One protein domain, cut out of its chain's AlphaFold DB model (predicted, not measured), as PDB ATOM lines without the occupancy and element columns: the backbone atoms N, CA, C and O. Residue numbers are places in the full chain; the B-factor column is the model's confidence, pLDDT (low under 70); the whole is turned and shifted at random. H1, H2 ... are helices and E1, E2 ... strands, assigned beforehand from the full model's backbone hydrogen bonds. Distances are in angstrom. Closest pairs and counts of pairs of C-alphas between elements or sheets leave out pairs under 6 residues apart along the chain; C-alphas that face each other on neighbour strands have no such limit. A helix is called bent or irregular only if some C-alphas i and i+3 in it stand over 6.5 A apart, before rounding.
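Overview. This is residues 75 to 184 of the 186 residues of an uncharacterized protein of Cellulosilyticum lentocellum (strain ATCC 49066 / DSM 5427 / NCIMB 11756 / RHM5) (UniProt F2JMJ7). A twisted sheet of four strands, built on the long, bent hairpin of E1 and E2, has helices on both faces, a three-layer arrangement with H2 and H4 on one face and H1 and H3 on the other. H1 and H3 lie side by side, while H2 and H4 come close at one place without clearly touching, the C-alphas of Leu 135 and Val 180 being 7.8 A apart, with their centres 17.9 A apart. The printed part has 110 residues, with four named helices and four named strands in the order H1 E1 E2 E3 H2 E4 H3 H4. The sheet runs E1 E2 E3 E4 and is mixed, and the class is mixed, helices and strands. The whole is compact, with a radius of gyration of the C-alphas of 13.0 A, and rounded, spanning 35 by 32 by 20 A.

Along the chain. E1, residues 87 to 97, is 25.0 A long and begins at C-alpha 87 (37.834, -37.208, 41.376); it bends by 79 degrees at residue 92. E2, residues 100 to 110, is 26.5 A long and bends by 75 degrees at residue 105. E3 is residues 114 to 118, 13.1 A, and E4 is residues 145 to 149, 13.5 A. H1, residues 75 to 81, is 9.9 A long and begins at C-alpha 75 (24.801, -49.052, 35.318). H2, residues 121 to 136, is 21.7 A long and irregular, with C-alphas 126 and 129 7.7 A apart and a kink of 48 degrees near residue 128. H3 is residues 153 to 167, 20.3 A, and H4 is residues 173 to 182, 14.1 A, ending at C-alpha 182 (28.843, -30.766, 50.020).

Arrangement. E1, E2 and E3 form a meander, each strand the antiparallel neighbour of the one before; N 92 and O 105 are 2.8 A apart, and N 108 and O 115 2.9 A, within hydrogen-bond range. E3 and E4 are parallel, with N 116 and O 146 at 2.8 A; with H2 they make a strand-helix-strand unit, two parallel neighbours with a helix between, its crossover right-handed. H2 is on the sheet, with Ser 121 and His 149 its closest C-alphas to E4, 5.6 A. H4 is on the sheet at a height of 8.2 A, over E2. H3 is on the sheet at a height of 9.3 A, over E2 and E3. H1 touches H3 at a shallow tilt of 8 degrees, the same way, with the C-alphas of Leu 80 and Ala 160 closest at 6.1 A. H2 and H3 are apart. Every O i to N i+4 pair is within hydrogen-bond range in H1 and H4, but 10 of 12 in H2 and 9 of 11 in H3.

Size, cuts and confidence. The two C-alphas farthest apart are those of Lys 84 and Ala 98, 35.8 A. The printed part has no cut. The link from H2 to E4 is short, and the other links are tight. The mean pLDDT of the printed part is 92.8, and no printed residue is under 70.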
ATOM      1  N   VAL A  75      23.825 -48.904  36.410       92.12
ATOM      2  CA  VAL A  75      24.801 -49.052  35.318       92.12
ATOM      3  C   VAL A  75      25.615 -47.768  35.129       92.12
ATOM      4  O   VAL A  75      26.841 -47.822  35.065       92.12
ATOM      5  N   SER A  76      24.948 -46.609  35.101       93.12
ATOM      6  CA  SER A  76      25.609 -45.302  35.014       93.12
ATOM      7  C   SER A  76      26.514 -45.054  36.218       93.12
ATOM      8  O   SER A  76      27.640 -44.588  36.048       93.12
ATOM      9  N   ALA A  77      26.060 -45.432  37.419       93.38
ATOM     10  CA  ALA A  77      26.861 -45.331  38.633       93.38
ATOM     11  C   ALA A  77      28.144 -46.170  38.540       93.38
ATOM     12  O   ALA A  77      29.228 -45.616  38.679       93.38
ATOM     13  N   LYS A  78      28.041 -47.459  38.189       94.69
ATOM     14  CA  LYS A  78      29.198 -48.361  38.040       94.69
ATOM     15  C   LYS A  78      30.217 -47.864  37.017       94.69
ATOM     16  O   LYS A  78      31.417 -48.007  37.230       94.69
ATOM     17  N   ILE A  79      29.756 -47.274  35.912       94.88
ATOM     18  CA  ILE A  79      30.648 -46.710  34.890       94.88
ATOM     19  C   ILE A  79      31.450 -45.531  35.458       94.88
ATOM     20  O   ILE A  79      32.650 -45.443  35.216       94.88
ATOM     21  N   LEU A  80      30.810 -44.647  36.229       95.06
ATOM     22  CA  LEU A  80      31.478 -43.500  36.849       95.06
ATOM     23  C   LEU A  80      32.356 -43.896  38.047       95.06
ATOM     24  O   LEU A  80      33.416 -43.313  38.261       95.06
ATOM     25  N   GLU A  81      31.950 -44.890  38.831       95.00
ATOM     26  CA  GLU A  81      32.754 -45.444  39.927       95.00
ATOM     27  C   GLU A  81      34.000 -46.176  39.410       95.00
ATOM     28  O   GLU A  81      35.026 -46.192  40.082       95.00
ATOM     29  N   GLY A  82      33.933 -46.750  38.204       93.19
ATOM     30  CA  GLY A  82      35.058 -47.418  37.548       93.19
ATOM     31  C   GLY A  82      36.076 -46.482  36.887       93.19
ATOM     32  O   GLY A  82      37.053 -46.978  36.320       93.19
ATOM     33  N   MET A  83      35.859 -45.161  36.927       94.19
ATOM     34  CA  MET A  83      36.776 -44.191  36.330       94.19
ATOM     35  C   MET A  83      38.135 -44.176  37.038       94.19
ATOM     36  O   MET A  83      38.244 -44.347  38.251       94.19
ATOM     37  N   LYS A  84      39.197 -43.920  36.275       92.44
ATOM     38  CA  LYS A  84      40.552 -43.728  36.807       92.44
ATOM     39  C   LYS A  84      40.842 -42.258  37.119       92.44
ATOM     40  O   LYS A  84      40.312 -41.347  36.489       92.44
ATOM     41  N   GLY A  85      41.768 -42.038  38.051       91.75
ATOM     42  CA  GLY A  85      42.269 -40.710  38.417       91.75
ATOM     43  C   GLY A  85      41.716 -40.188  39.743       91.75
ATOM     44  O   GLY A  85      41.148 -40.930  40.540       91.75
ATOM     45  N   SER A  86      41.928 -38.898  39.993       93.81
ATOM     46  CA  SER A  86      41.512 -38.198  41.207       93.81
ATOM     47  C   SER A  86      40.254 -37.373  40.945       93.81
ATOM     48  O   SER A  86      40.275 -36.357  40.248       93.81
ATOM     49  N   TYR A  87      39.139 -37.846  41.490       95.94
ATOM     50  CA  TYR A  87      37.834 -37.208  41.376       95.94
ATOM     51  C   TYR A  87      36.973 -37.581  42.571       95.94
ATOM     52  O   TYR A  87      37.162 -38.657  43.134       95.94
ATOM     53  N   ASP A  88      35.998 -36.747  42.902       96.44
ATOM     54  CA  ASP A  88      34.956 -37.033  43.874       96.44
ATOM     55  C   ASP A  88      33.601 -37.193  43.192       96.44
ATOM     56  O   ASP A  88      33.264 -36.469  42.256       96.44
ATOM     57  N   LEU A  89      32.839 -38.187  43.638       96.75
ATOM     58  CA  LEU A  89      31.599 -38.607  43.001       96.75
ATOM     59  C   LEU A  89      30.440 -38.538  43.990       96.75
ATOM     60  O   LEU A  89      30.476 -39.140  45.065       96.75
ATOM     61  N   PHE A  90      29.400 -37.821  43.586       97.12
ATOM     62  CA  PHE A  90      28.147 -37.701  44.307       97.12
ATOM     63  C   PHE A  90      27.040 -38.328  43.469       97.12
ATOM     64  O   PHE A  90      26.638 -37.769  42.447       97.12
ATOM     65  N   HIS A  91      26.540 -39.488  43.877       96.19
ATOM     66  CA  HIS A  91      25.337 -40.058  43.280       96.19
ATOM     67  C   HIS A  91      24.089 -39.452  43.911       96.19
ATOM     68  O   HIS A  91      24.071 -39.188  45.107       96.19
ATOM     69  N   SER A  92      23.025 -39.292  43.130       94.25
ATOM     70  CA  SER A  92      21.706 -38.872  43.604       94.25
ATOM     71  C   SER A  92      21.713 -37.530  44.354       94.25
ATOM     72  O   SER A  92      21.123 -37.381  45.427       94.25
ATOM     73  N   ALA A  93      22.401 -36.544  43.787       94.81
ATOM     74  CA  ALA A  93      22.611 -35.233  44.374       94.81
ATOM     75  C   ALA A  93      21.342 -34.367  44.321       94.81
ATOM     76  O   ALA A  93      20.818 -34.053  43.249       94.81
ATOM     77  N   ILE A  94      20.870 -33.937  45.492       94.00
ATOM     78  CA  ILE A  94      19.701 -33.066  45.650       94.00
ATOM     79  C   ILE A  94      20.187 -31.695  46.119       94.00
ATOM     80  O   ILE A  94      20.717 -31.574  47.219       94.00
ATOM     81  N   ILE A  95      19.977 -30.663  45.300       93.62
ATOM     82  CA  ILE A  95      20.402 -29.289  45.592       93.62
ATOM     83  C   ILE A  95      19.160 -28.402  45.754       93.62
ATOM     84  O   ILE A  95      18.467 -28.124  44.767       93.62
ATOM     85  N   PRO A  96      18.836 -27.946  46.975       89.06
ATOM     86  CA  PRO A  96      17.761 -26.995  47.193       89.06
ATOM     87  C   PRO A  96      18.145 -25.591  46.710       89.06
ATOM     88  O   PRO A  96      19.259 -25.093  46.909       89.06
ATOM     89  N   ASP A  97      17.174 -24.931  46.091       82.75
ATOM     90  CA  ASP A  97      17.270 -23.564  45.600       82.75
ATOM     91  C   ASP A  97      15.945 -22.813  45.834       82.75
ATOM     92  O   ASP A  97      14.887 -23.414  46.031       82.75
ATOM     93  N   ALA A  98      15.983 -21.483  45.772       76.69
ATOM     94  CA  ALA A  98      14.815 -20.614  45.902       76.69
ATOM     95  C   ALA A  98      13.746 -20.898  44.827       76.69
ATOM     96  O   ALA A  98      12.559 -20.680  45.053       76.69
ATOM     97  N   ARG A  99      14.155 -21.409  43.656       75.88
ATOM     98  CA  ARG A  99      13.260 -21.768  42.536       75.88
ATOM     99  C   ARG A  99      12.698 -23.192  42.617       75.88
ATOM    100  O   ARG A  99      11.913 -23.588  41.754       75.88
ATOM    101  N   GLY A 100      13.123 -23.977  43.604       84.75
ATOM    102  CA  GLY A 100      12.780 -25.388  43.751       84.75
ATOM    103  C   GLY A 100      14.007 -26.251  44.017       84.75
ATOM    104  O   GLY A 100      15.086 -25.761  44.321       84.75
ATOM    105  N   THR A 101      13.845 -27.565  43.914       90.06
ATOM    106  CA  THR A 101      14.939 -28.510  44.151       90.06
ATOM    107  C   THR A 101      15.478 -29.023  42.818       90.06
ATOM    108  O   THR A 101      14.706 -29.555  42.017       90.06
ATOM    109  N   ALA A 102      16.779 -28.860  42.585       92.88
ATOM    110  CA  ALA A 102      17.483 -29.490  41.476       92.88
ATOM    111  C   ALA A 102      17.913 -30.903  41.884       92.88
ATOM    112  O   ALA A 102      18.322 -31.128  43.024       92.88
ATOM    113  N   PHE A 103      17.805 -31.849  40.959       94.81
ATOM    114  CA  PHE A 103      18.204 -33.233  41.176       94.81
ATOM    115  C   PHE A 103      19.127 -33.667  40.049       94.81
ATOM    116  O   PHE A 103      18.719 -33.618  38.894       94.81
ATOM    117  N   PHE A 104      20.341 -34.081  40.395       95.38
ATOM    118  CA  PHE A 104      21.308 -34.644  39.463       95.38
ATOM    119  C   PHE A 104      21.589 -36.085  39.856       95.38
ATOM    120  O   PHE A 104      21.971 -36.368  40.991       95.38
ATOM    121  N   GLU A 105      21.438 -36.996  38.904       95.62
ATOM    122  CA  GLU A 105      21.739 -38.407  39.095       95.62
ATOM    123  C   GLU A 105      23.203 -38.595  39.498       95.62
ATOM    124  O   GLU A 105      23.489 -39.407  40.381       95.62
ATOM    125  N   HIS A 106      24.116 -37.807  38.918       96.75
ATOM    126  CA  HIS A 106      25.530 -37.821  39.275       96.75
ATOM    127  C   HIS A 106      26.144 -36.418  39.230       96.75
ATOM    128  O   HIS A 106      25.903 -35.652  38.296       96.75
ATOM    129  N   ILE A 107      26.997 -36.098  40.202       97.38
ATOM    130  CA  ILE A 107      27.935 -34.976  40.124       97.38
ATOM    131  C   ILE A 107      29.346 -35.536  40.252       97.38
ATOM    132  O   ILE A 107      29.657 -36.201  41.239       97.38
ATOM    133  N   VAL A 108      30.196 -35.254  39.266       97.19
ATOM    134  CA  VAL A 108      31.622 -35.584  39.325       97.19
ATOM    135  C   VAL A 108      32.429 -34.316  39.501       97.19
ATOM    136  O   VAL A 108      32.301 -33.381  38.716       97.19
ATOM    137  N   VAL A 109      33.291 -34.297  40.502       96.81
ATOM    138  CA  VAL A 109      34.195 -33.192  40.791       96.81
ATOM    139  C   VAL A 109      35.616 -33.658  40.532       96.81
ATOM    140  O   VAL A 109      36.051 -34.664  41.072       96.81
ATOM    141  N   THR A 110      36.355 -32.933  39.705       95.25
ATOM    142  CA  THR A 110      37.796 -33.121  39.506       95.25
ATOM    143  C   THR A 110      38.537 -31.875  39.979       95.25
ATOM    144  O   THR A 110      37.937 -30.835  40.253       95.25
ATOM    145  N   SER A 111      39.868 -31.927  39.997       92.00
ATOM    146  CA  SER A 111      40.719 -30.761  40.279       92.00
ATOM    147  C   SER A 111      40.520 -29.585  39.306       92.00
ATOM    148  O   SER A 111      40.999 -28.478  39.558       92.00
ATOM    149  N   ARG A 112      39.888 -29.829  38.150       92.81
ATOM    150  CA  ARG A 112      39.713 -28.843  37.074       92.81
ATOM    151  C   ARG A 112      38.269 -28.438  36.862       92.81
ATOM    152  O   ARG A 112      38.040 -27.275  36.541       92.81
ATOM    153  N   SER A 113      37.342 -29.375  37.027       94.88
ATOM    154  CA  SER A 113      35.992 -29.255  36.490       94.88
ATOM    155  C   SER A 113      34.962 -29.947  37.382       94.88
ATOM    156  O   SER A 113      35.260 -30.930  38.053       94.88
ATOM    157  N   MET A 114      33.725 -29.463  37.341       96.12
ATOM    158  CA  MET A 114      32.544 -30.090  37.925       96.12
ATOM    159  C   MET A 114      31.584 -30.478  36.812       96.12
ATOM    160  O   MET A 114      31.234 -29.654  35.967       96.12
ATOM    161  N   TYR A 115      31.124 -31.718  36.844       97.44
ATOM    162  CA  TYR A 115      30.220 -32.295  35.869       97.44
ATOM    163  C   TYR A 115      28.907 -32.649  36.552       97.44
ATOM    164  O   TYR A 115      28.839 -33.612  37.306       97.44
ATOM    165  N   PHE A 116      27.869 -31.876  36.267       97.38
ATOM    166  CA  PHE A 116      26.494 -32.105  36.687       97.38
ATOM    167  C   PHE A 116      25.787 -32.932  35.616       97.38
ATOM    168  O   PHE A 116      25.524 -32.438  34.517       97.38
ATOM    169  N   ILE A 117      25.507 -34.193  35.915       97.06
ATOM    170  CA  ILE A 117      24.998 -35.172  34.956       97.06
ATOM    171  C   ILE A 117      23.530 -35.432  35.263       97.06
ATOM    172  O   ILE A 117      23.192 -35.747  36.407       97.06
ATOM    173  N   SER A 118      22.667 -35.309  34.250       95.75
ATOM    174  CA  SER A 118      21.259 -35.656  34.422       95.75
ATOM    175  C   SER A 118      20.571 -36.315  33.236       95.75
ATOM    176  O   SER A 118      20.821 -35.987  32.074       95.75
ATOM    177  N   GLU A 119      19.619 -37.193  33.549       93.88
ATOM    178  CA  GLU A 119      18.700 -37.774  32.569       93.88
ATOM    179  C   GLU A 119      17.620 -36.781  32.111       93.88
ATOM    180  O   GLU A 119      17.006 -36.975  31.067       93.88
ATOM    181  N   SER A 120      17.405 -35.670  32.827       93.69
ATOM    182  CA  SER A 120      16.407 -34.660  32.461       93.69
ATOM    183  C   SER A 120      17.043 -33.404  31.860       93.69
ATOM    184  O   SER A 120      17.603 -32.553  32.558       93.69
ATOM    185  N   SER A 121      16.886 -33.231  30.544       93.81
ATOM    186  CA  SER A 121      17.329 -32.007  29.859       93.81
ATOM    187  C   SER A 121      16.559 -30.760  30.319       93.81
ATOM    188  O   SER A 121      17.123 -29.666  30.383       93.81
ATOM    189  N   GLU A 122      15.284 -30.913  30.688       93.00
ATOM    190  CA  GLU A 122      14.442 -29.840  31.223       93.00
ATOM    191  C   GLU A 122      14.940 -29.352  32.582       93.00
ATOM    192  O   GLU A 122      15.015 -28.144  32.815       93.00
ATOM    193  N   MET A 123      15.339 -30.277  33.460       91.69
ATOM    194  CA  MET A 123      15.914 -29.947  34.763       91.69
ATOM    195  C   MET A 123      17.199 -29.131  34.596       91.69
ATOM    196  O   MET A 123      17.324 -28.060  35.197       91.69
ATOM    197  N   ILE A 124      18.097 -29.557  33.698       93.69
ATOM    198  CA  ILE A 124      19.310 -28.798  33.368       93.69
ATOM    199  C   ILE A 124      18.944 -27.393  32.883       93.69
ATOM    200  O   ILE A 124      19.440 -26.413  33.431       93.69
ATOM    201  N   LYS A 125      18.044 -27.262  31.901       93.19
ATOM    202  CA  LYS A 125      17.626 -25.949  31.376       93.19
ATOM    203  C   LYS A 125      17.057 -25.041  32.469       93.19
ATOM    204  O   LYS A 125      17.354 -23.849  32.485       93.19
ATOM    205  N   LYS A 126      16.271 -25.601  33.392       92.81
ATOM    206  CA  LYS A 126      15.616 -24.855  34.471       92.81
ATOM    207  C   LYS A 126      16.602 -24.323  35.515       92.81
ATOM    208  O   LYS A 126      16.444 -23.187  35.962       92.81
ATOM    209  N   TYR A 127      17.589 -25.128  35.917       92.31
ATOM    210  CA  TYR A 127      18.447 -24.814  37.069       92.31
ATOM    211  C   TYR A 127      19.876 -24.396  36.716       92.31
ATOM    212  O   TYR A 127      20.543 -23.815  37.569       92.31
ATOM    213  N   ARG A 128      20.334 -24.612  35.475       92.69
ATOM    214  CA  ARG A 128      21.708 -24.317  35.035       92.69
ATOM    215  C   ARG A 128      22.168 -22.913  35.408       92.69
ATOM    216  O   ARG A 128      23.123 -22.782  36.159       92.69
ATOM    217  N   LEU A 129      21.470 -21.876  34.940       92.00
ATOM    218  CA  LEU A 129      21.891 -20.488  35.168       92.00
ATOM    219  C   LEU A 129      21.956 -20.147  36.667       92.00
ATOM    220  O   LEU A 129      22.853 -19.440  37.116       92.00
ATOM    221  N   CYS A 130      21.007 -20.665  37.450       91.25
ATOM    222  CA  CYS A 130      20.956 -20.415  38.887       91.25
ATOM    223  C   CYS A 130      22.144 -21.072  39.606       91.25
ATOM    224  O   CYS A 130      22.826 -20.423  40.398       91.25
ATOM    225  N   LEU A 131      22.439 -22.330  39.269       92.69
ATOM    226  CA  LEU A 131      23.563 -23.072  39.835       92.69
ATOM    227  C   LEU A 131      24.912 -22.511  39.383       92.69
ATOM    228  O   LEU A 131      25.797 -22.366  40.218       92.69
ATOM    229  N   GLU A 132      25.065 -22.133  38.111       93.56
ATOM    230  CA  GLU A 132      26.275 -21.469  37.609       93.56
ATOM    231  C   GLU A 132      26.566 -20.196  38.408       93.56
ATOM    232  O   GLU A 132      27.675 -20.031  38.909       93.56
ATOM    233  N   ASN A 133      25.559 -19.342  38.613       91.81
ATOM    234  CA  ASN A 133      25.709 -18.117  39.397       91.81
ATOM    235  C   ASN A 133      26.019 -18.403  40.877       91.81
ATOM    236  O   ASN A 133      26.850 -17.721  41.475       91.81
ATOM    237  N   LYS A 134      25.380 -19.422  41.468       91.75
ATOM    238  CA  LYS A 134      25.592 -19.828  42.870       91.75
ATOM    239  C   LYS A 134      26.984 -20.420  43.108       91.75
ATOM    240  O   LYS A 134      27.561 -20.227  44.172       91.75
ATOM    241  N   LEU A 135      27.522 -21.152  42.138       93.69
ATOM    242  CA  LEU A 135      28.875 -21.708  42.192       93.69
ATOM    243  C   LEU A 135      29.920 -20.620  41.910       93.69
ATOM    244  O   LEU A 135      30.930 -20.546  42.606       93.69
ATOM    245  N   ALA A 136      29.645 -19.723  40.958       93.12
ATOM    246  CA  ALA A 136      30.503 -18.581  40.661       93.12
ATOM    247  C   ALA A 136      30.647 -17.633  41.859       93.12
ATOM    248  O   ALA A 136      31.758 -17.207  42.169       93.12
ATOM    249  N   SER A 137      29.562 -17.364  42.595       92.19
ATOM    250  CA  SER A 137      29.624 -16.552  43.820       92.19
ATOM    251  C   SER A 137      30.410 -17.214  44.958       92.19
ATOM    252  O   SER A 137      30.882 -16.523  45.856       92.19
ATOM    253  N   LYS A 138      30.608 -18.538  44.900       91.94
ATOM    254  CA  LYS A 138      31.491 -19.307  45.792       91.94
ATOM    255  C   LYS A 138      32.930 -19.432  45.264       91.94
ATOM    256  O   LYS A 138      33.712 -20.194  45.819       91.94
ATOM    257  N   GLY A 139      33.286 -18.694  44.208       89.81
ATOM    258  CA  GLY A 139      34.645 -18.637  43.659       89.81
ATOM    259  C   GLY A 139      34.961 -19.686  42.591       89.81
ATOM    260  O   GLY A 139      36.107 -19.772  42.150       89.81
ATOM    261  N   ILE A 140      33.977 -20.471  42.139       92.88
ATOM    262  CA  ILE A 140      34.198 -21.493  41.108       92.88
ATOM    263  C   ILE A 140      34.142 -20.847  39.716       92.88
ATOM    264  O   ILE A 140      33.128 -20.246  39.355       92.88
ATOM    265  N   PRO A 141      35.181 -20.991  38.875       92.62
ATOM    266  CA  PRO A 141      35.158 -20.448  37.522       92.62
ATOM    267  C   PRO A 141      34.025 -21.055  36.682       92.62
ATOM    268  O   PRO A 141      33.922 -22.274  36.559       92.62
ATOM    269  N   MET A 142      33.229 -20.230  35.996       90.62
ATOM    270  CA  MET A 142      32.132 -20.735  35.148       90.62
ATOM    271  C   MET A 142      32.616 -21.722  34.075       90.62
ATOM    272  O   MET A 142      31.944 -22.703  33.780       90.62
ATOM    273  N   LYS A 143      33.830 -21.516  33.543       92.50
ATOM    274  CA  LYS A 143      34.456 -22.413  32.555       92.50
ATOM    275  C   LYS A 143      34.697 -23.840  33.057       92.50
ATOM    276  O   LYS A 143      34.857 -24.733  32.235       92.50
ATOM    277  N   SER A 144      34.765 -24.032  34.375       92.56
ATOM    278  CA  SER A 144      34.944 -25.341  35.008       92.56
ATOM    279  C   SER A 144      33.623 -26.024  35.360       92.56
ATOM    280  O   SER A 144      33.645 -27.111  35.917       92.56
ATOM    281  N   ILE A 145      32.475 -25.413  35.068       95.88
ATOM    282  CA  ILE A 145      31.163 -25.978  35.388       95.88
ATOM    283  C   ILE A 145      30.547 -26.529  34.103       95.88
ATOM    284  O   ILE A 145      30.385 -25.820  33.109       95.88
ATOM    285  N   HIS A 146      30.187 -27.807  34.119       96.62
ATOM    286  CA  HIS A 146      29.620 -28.501  32.974       96.62
ATOM    287  C   HIS A 146      28.308 -29.172  33.359       96.62
ATOM    288  O   HIS A 146      28.270 -29.985  34.275       96.62
ATOM    289  N   PHE A 147      27.243 -28.873  32.618       96.69
ATOM    290  CA  PHE A 147      25.968 -29.577  32.722       96.69
ATOM    291  C   PHE A 147      25.819 -30.493  31.519       96.69
ATOM    292  O   PHE A 147      25.896 -30.033  30.378       96.69
ATOM    293  N   VAL A 148      25.615 -31.781  31.771       96.38
ATOM    294  CA  VAL A 148      25.575 -32.807  30.733       96.38
ATOM    295  C   VAL A 148      24.273 -33.578  30.845       96.38
ATOM    296  O   VAL A 148      23.972 -34.176  31.876       96.38
ATOM    297  N   HIS A 149      23.504 -33.559  29.763       96.31
ATOM    298  CA  HIS A 149      22.363 -34.443  29.616       96.31
ATOM    299  C   HIS A 149      22.850 -35.807  29.129       96.31
ATOM    300  O   HIS A 149      23.606 -35.867  28.158       96.31
ATOM    301  N   VAL A 150      22.434 -36.873  29.810       93.56
ATOM    302  CA  VAL A 150      22.759 -38.252  29.449       93.56
ATOM    303  C   VAL A 150      21.490 -39.088  29.487       93.56
ATOM    304  O   VAL A 150      20.886 -39.224  30.543       93.56
ATOM    305  N   ASP A 151      21.094 -39.665  28.356       90.19
ATOM    306  CA  ASP A 151      19.896 -40.514  28.257       90.19
ATOM    307  C   ASP A 151      20.221 -42.014  28.123       90.19
ATOM    308  O   ASP A 151      19.377 -42.868  28.412       90.19
ATOM    309  N   ASN A 152      21.458 -42.351  27.742       90.81
ATOM    310  CA  ASN A 152      21.874 -43.716  27.445       90.81
ATOM    311  C   ASN A 152      23.295 -44.060  27.923       90.81
ATOM    312  O   ASN A 152      24.125 -43.205  28.236       90.81
ATOM    313  N   GLU A 153      23.582 -45.363  27.947       91.75
ATOM    314  CA  GLU A 153      24.848 -45.911  28.440       91.75
ATOM    315  C   GLU A 153      26.059 -45.539  27.561       91.75
ATOM    316  O   GLU A 153      27.185 -45.405  28.040       91.75
ATOM    317  N   VAL A 154      25.868 -45.338  26.258       93.31
ATOM    318  CA  VAL A 154      26.974 -44.956  25.365       93.31
ATOM    319  C   VAL A 154      27.444 -43.538  25.689       93.31
ATOM    320  O   VAL A 154      28.644 -43.275  25.774       93.31
ATOM    321  N   GLN A 155      26.504 -42.629  25.941       93.62
ATOM    322  CA  GLN A 155      26.800 -41.259  26.342       93.62
ATOM    323  C   GLN A 155      27.514 -41.200  27.697       93.62
ATOM    324  O   GLN A 155      28.492 -40.460  27.812       93.62
ATOM    325  N   ILE A 156      27.098 -42.000  28.694       95.06
ATOM    326  CA  ILE A 156      27.787 -42.006  29.995       95.06
ATOM    327  C   ILE A 156      29.218 -42.543  29.876       95.06
ATOM    328  O   ILE A 156      30.123 -41.961  30.464       95.06
ATOM    329  N   LYS A 157      29.459 -43.580  29.058       95.25
ATOM    330  CA  LYS A 157      30.816 -44.099  28.800       95.25
ATOM    331  C   LYS A 157      31.710 -43.058  28.135       95.25
ATOM    332  O   LYS A 157      32.834 -42.833  28.572       95.25
ATOM    333  N   ASN A 158      31.199 -42.384  27.107       95.06
ATOM    334  CA  ASN A 158      31.943 -41.333  26.412       95.06
ATOM    335  C   ASN A 158      32.257 -40.153  27.339       95.06
ATOM    336  O   ASN A 158      33.355 -39.593  27.292       95.06
ATOM    337  N   LEU A 159      31.304 -39.786  28.200       95.56
ATOM    338  CA  LEU A 159      31.507 -38.757  29.207       95.56
ATOM    339  C   LEU A 159      32.550 -39.189  30.241       95.56
ATOM    340  O   LEU A 159      33.439 -38.400  30.542       95.56
ATOM    341  N   ALA A 160      32.491 -40.428  30.727       95.69
ATOM    342  CA  ALA A 160      33.452 -40.968  31.682       95.69
ATOM    343  C   ALA A 160      34.890 -40.863  31.149       95.69
ATOM    344  O   ALA A 160      35.740 -40.274  31.804       95.69
ATOM    345  N   ILE A 161      35.134 -41.278  29.900       94.88
ATOM    346  CA  ILE A 161      36.450 -41.149  29.242       94.88
ATOM    347  C   ILE A 161      36.921 -39.685  29.186       94.88
ATOM    348  O   ILE A 161      38.112 -39.394  29.308       94.88
ATOM    349  N   LYS A 162      36.003 -38.734  28.975       94.69
ATOM    350  CA  LYS A 162      36.338 -37.304  28.981       94.69
ATOM    351  C   LYS A 162      36.701 -36.824  30.389       94.69
ATOM    352  O   LYS A 162      37.678 -36.095  30.530       94.69
ATOM    353  N   ILE A 163      35.935 -37.228  31.398       95.25
ATOM    354  CA  ILE A 163      36.157 -36.851  32.798       95.25
ATOM    355  C   ILE A 163      37.460 -37.459  33.329       95.25
ATOM    356  O   ILE A 163      38.202 -36.767  34.016       95.25
ATOM    357  N   GLU A 164      37.795 -38.697  32.960       94.25
ATOM    358  CA  GLU A 164      39.062 -39.346  33.334       94.25
ATOM    359  C   GLU A 164      40.279 -38.510  32.924       94.25
ATOM    360  O   GLU A 164      41.223 -38.360  33.698       94.25
ATOM    361  N   LYS A 165      40.243 -37.888  31.738       92.69
ATOM    362  CA  LYS A 165      41.321 -36.994  31.287       92.69
ATOM    363  C   LYS A 165      41.501 -35.791  32.212       92.69
ATOM    364  O   LYS A 165      42.631 -35.354  32.414       92.69
ATOM    365  N   ASP A 166      40.415 -35.268  32.776       91.19
ATOM    366  CA  ASP A 166      40.467 -34.196  33.772       91.19
ATOM    367  C   ASP A 166      40.910 -34.716  35.146       91.19
ATOM    368  O   ASP A 166      41.661 -34.034  35.844       91.19
ATOM    369  N   ALA A 167      40.480 -35.924  35.516       91.19
ATOM    370  CA  ALA A 167      40.803 -36.577  36.783       91.19
ATOM    371  C   ALA A 167      42.278 -37.006  36.881       91.19
ATOM    372  O   ALA A 167      42.803 -37.157  37.982       91.19
ATOM    373  N   CYS A 168      42.986 -37.157  35.757       90.19
ATOM    374  CA  CYS A 168      44.439 -37.370  35.752       90.19
ATOM    375  C   CYS A 168      45.224 -36.220  36.409       90.19
ATOM    376  O   CYS A 168      46.371 -36.415  36.805       90.19
ATOM    377  N   TYR A 169      44.636 -35.026  36.525       85.75
ATOM    378  CA  TYR A 169      45.277 -33.885  37.166       85.75
ATOM    379  C   TYR A 169      44.912 -33.818  38.650       85.75
ATOM    380  O   TYR A 169      43.742 -33.695  39.013       85.75
ATOM    381  N   THR A 170      45.923 -33.821  39.512       78.88
ATOM    382  CA  THR A 170      45.780 -33.668  40.964       78.88
ATOM    383  C   THR A 170      46.129 -32.244  41.398       78.88
ATOM    384  O   THR A 170      47.162 -31.696  41.016       78.88
ATOM    385  N   ASN A 171      45.241 -31.609  42.166       83.12
ATOM    386  CA  ASN A 171      45.447 -30.290  42.774       83.12
ATOM    387  C   ASN A 171      44.578 -30.167  44.044       83.12
ATOM    388  O   ASN A 171      43.532 -30.808  44.135       83.12
ATOM    389  N   GLU A 172      44.969 -29.301  44.983       81.44
ATOM    390  CA  GLU A 172      44.208 -28.939  46.191       81.44
ATOM    391  C   GLU A 172      42.777 -28.461  45.882       81.44
ATOM    392  O   GLU A 172      41.859 -28.702  46.667       81.44
ATOM    393  N   LYS A 173      42.558 -27.888  44.689       86.69
ATOM    394  CA  LYS A 173      41.234 -27.457  44.203       86.69
ATOM    395  C   LYS A 173      40.160 -28.538  44.252       86.69
ATOM    396  O   LYS A 173      38.993 -28.196  44.410       86.69
ATOM    397  N   LEU A 174      40.525 -29.818  44.125       90.75
ATOM    398  CA  LEU A 174      39.560 -30.913  44.247       90.75
ATOM    399  C   LEU A 174      38.842 -30.851  45.603       90.75
ATOM    400  O   LEU A 174      37.617 -30.866  45.641       90.75
ATOM    401  N   GLY A 175      39.588 -30.697  46.700       91.31
ATOM    402  CA  GLY A 175      39.014 -30.630  48.044       91.31
ATOM    403  C   GLY A 175      38.126 -29.401  48.250       91.31
ATOM    404  O   GLY A 175      37.044 -29.508  48.828       91.31
ATOM    405  N   GLU A 176      38.543 -28.243  47.730       91.69
ATOM    406  CA  GLU A 176      37.747 -27.008  47.777       91.69
ATOM    407  C   GLU A 176      36.417 -27.171  47.038       91.69
ATOM    408  O   GLU A 176      35.346 -26.859  47.562       91.69
ATOM    409  N   TYR A 177      36.480 -27.711  45.825       93.50
ATOM    410  CA  TYR A 177      35.331 -27.937  44.965       93.50
ATOM    411  C   TYR A 177      34.361 -28.954  45.568       93.50
ATOM    412  O   TYR A 177      33.155 -28.707  45.621       93.50
ATOM    413  N   THR A 178      34.885 -30.056  46.098       93.75
ATOM    414  CA  THR A 178      34.109 -31.070  46.814       93.75
ATOM    415  C   THR A 178      33.413 -30.481  48.033       93.75
ATOM    416  O   THR A 178      32.240 -30.775  48.271       93.75
ATOM    417  N   LYS A 179      34.082 -29.607  48.794       94.12
ATOM    418  CA  LYS A 179      33.469 -28.918  49.936       94.12
ATOM    419  C   LYS A 179      32.324 -28.007  49.499       94.12
ATOM    420  O   LYS A 179      31.260 -28.043  50.107       94.12
ATOM    421  N   VAL A 180      32.500 -27.253  48.412       93.94
ATOM    422  CA  VAL A 180      31.429 -26.404  47.873       93.94
ATOM    423  C   VAL A 180      30.206 -27.229  47.474       93.94
ATOM    424  O   VAL A 180      29.089 -26.814  47.775       93.94
ATOM    425  N   ILE A 181      30.391 -28.384  46.827       94.56
ATOM    426  CA  ILE A 181      29.266 -29.265  46.492       94.56
ATOM    427  C   ILE A 181      28.611 -29.818  47.759       94.56
ATOM    428  O   ILE A 181      27.393 -29.727  47.871       94.56
ATOM    429  N   ASN A 182      29.383 -30.297  48.738       93.62
ATOM    430  CA  ASN A 182      28.843 -30.766  50.020       93.62
ATOM    431  C   ASN A 182      27.962 -29.713  50.711       93.62
ATOM    432  O   ASN A 182      26.865 -30.036  51.155       93.62
ATOM    433  N   ASP A 183      28.392 -28.450  50.732       92.06
ATOM    434  CA  ASP A 183      27.632 -27.346  51.338       92.06
ATOM    435  C   ASP A 183      26.323 -27.015  50.590       92.06
ATOM    436  O   ASP A 183      25.492 -26.248  51.085       92.06
ATOM    437  N   LEU A 184      26.153 -27.520  49.366       91.31
ATOM    438  CA  LEU A 184      24.966 -27.310  48.536       91.31
ATOM    439  C   LEU A 184      23.970 -28.467  48.600       91.31
ATOM    440  O   LEU A 184      22.840 -28.282  48.148       91.31
TER     441      LEU A 184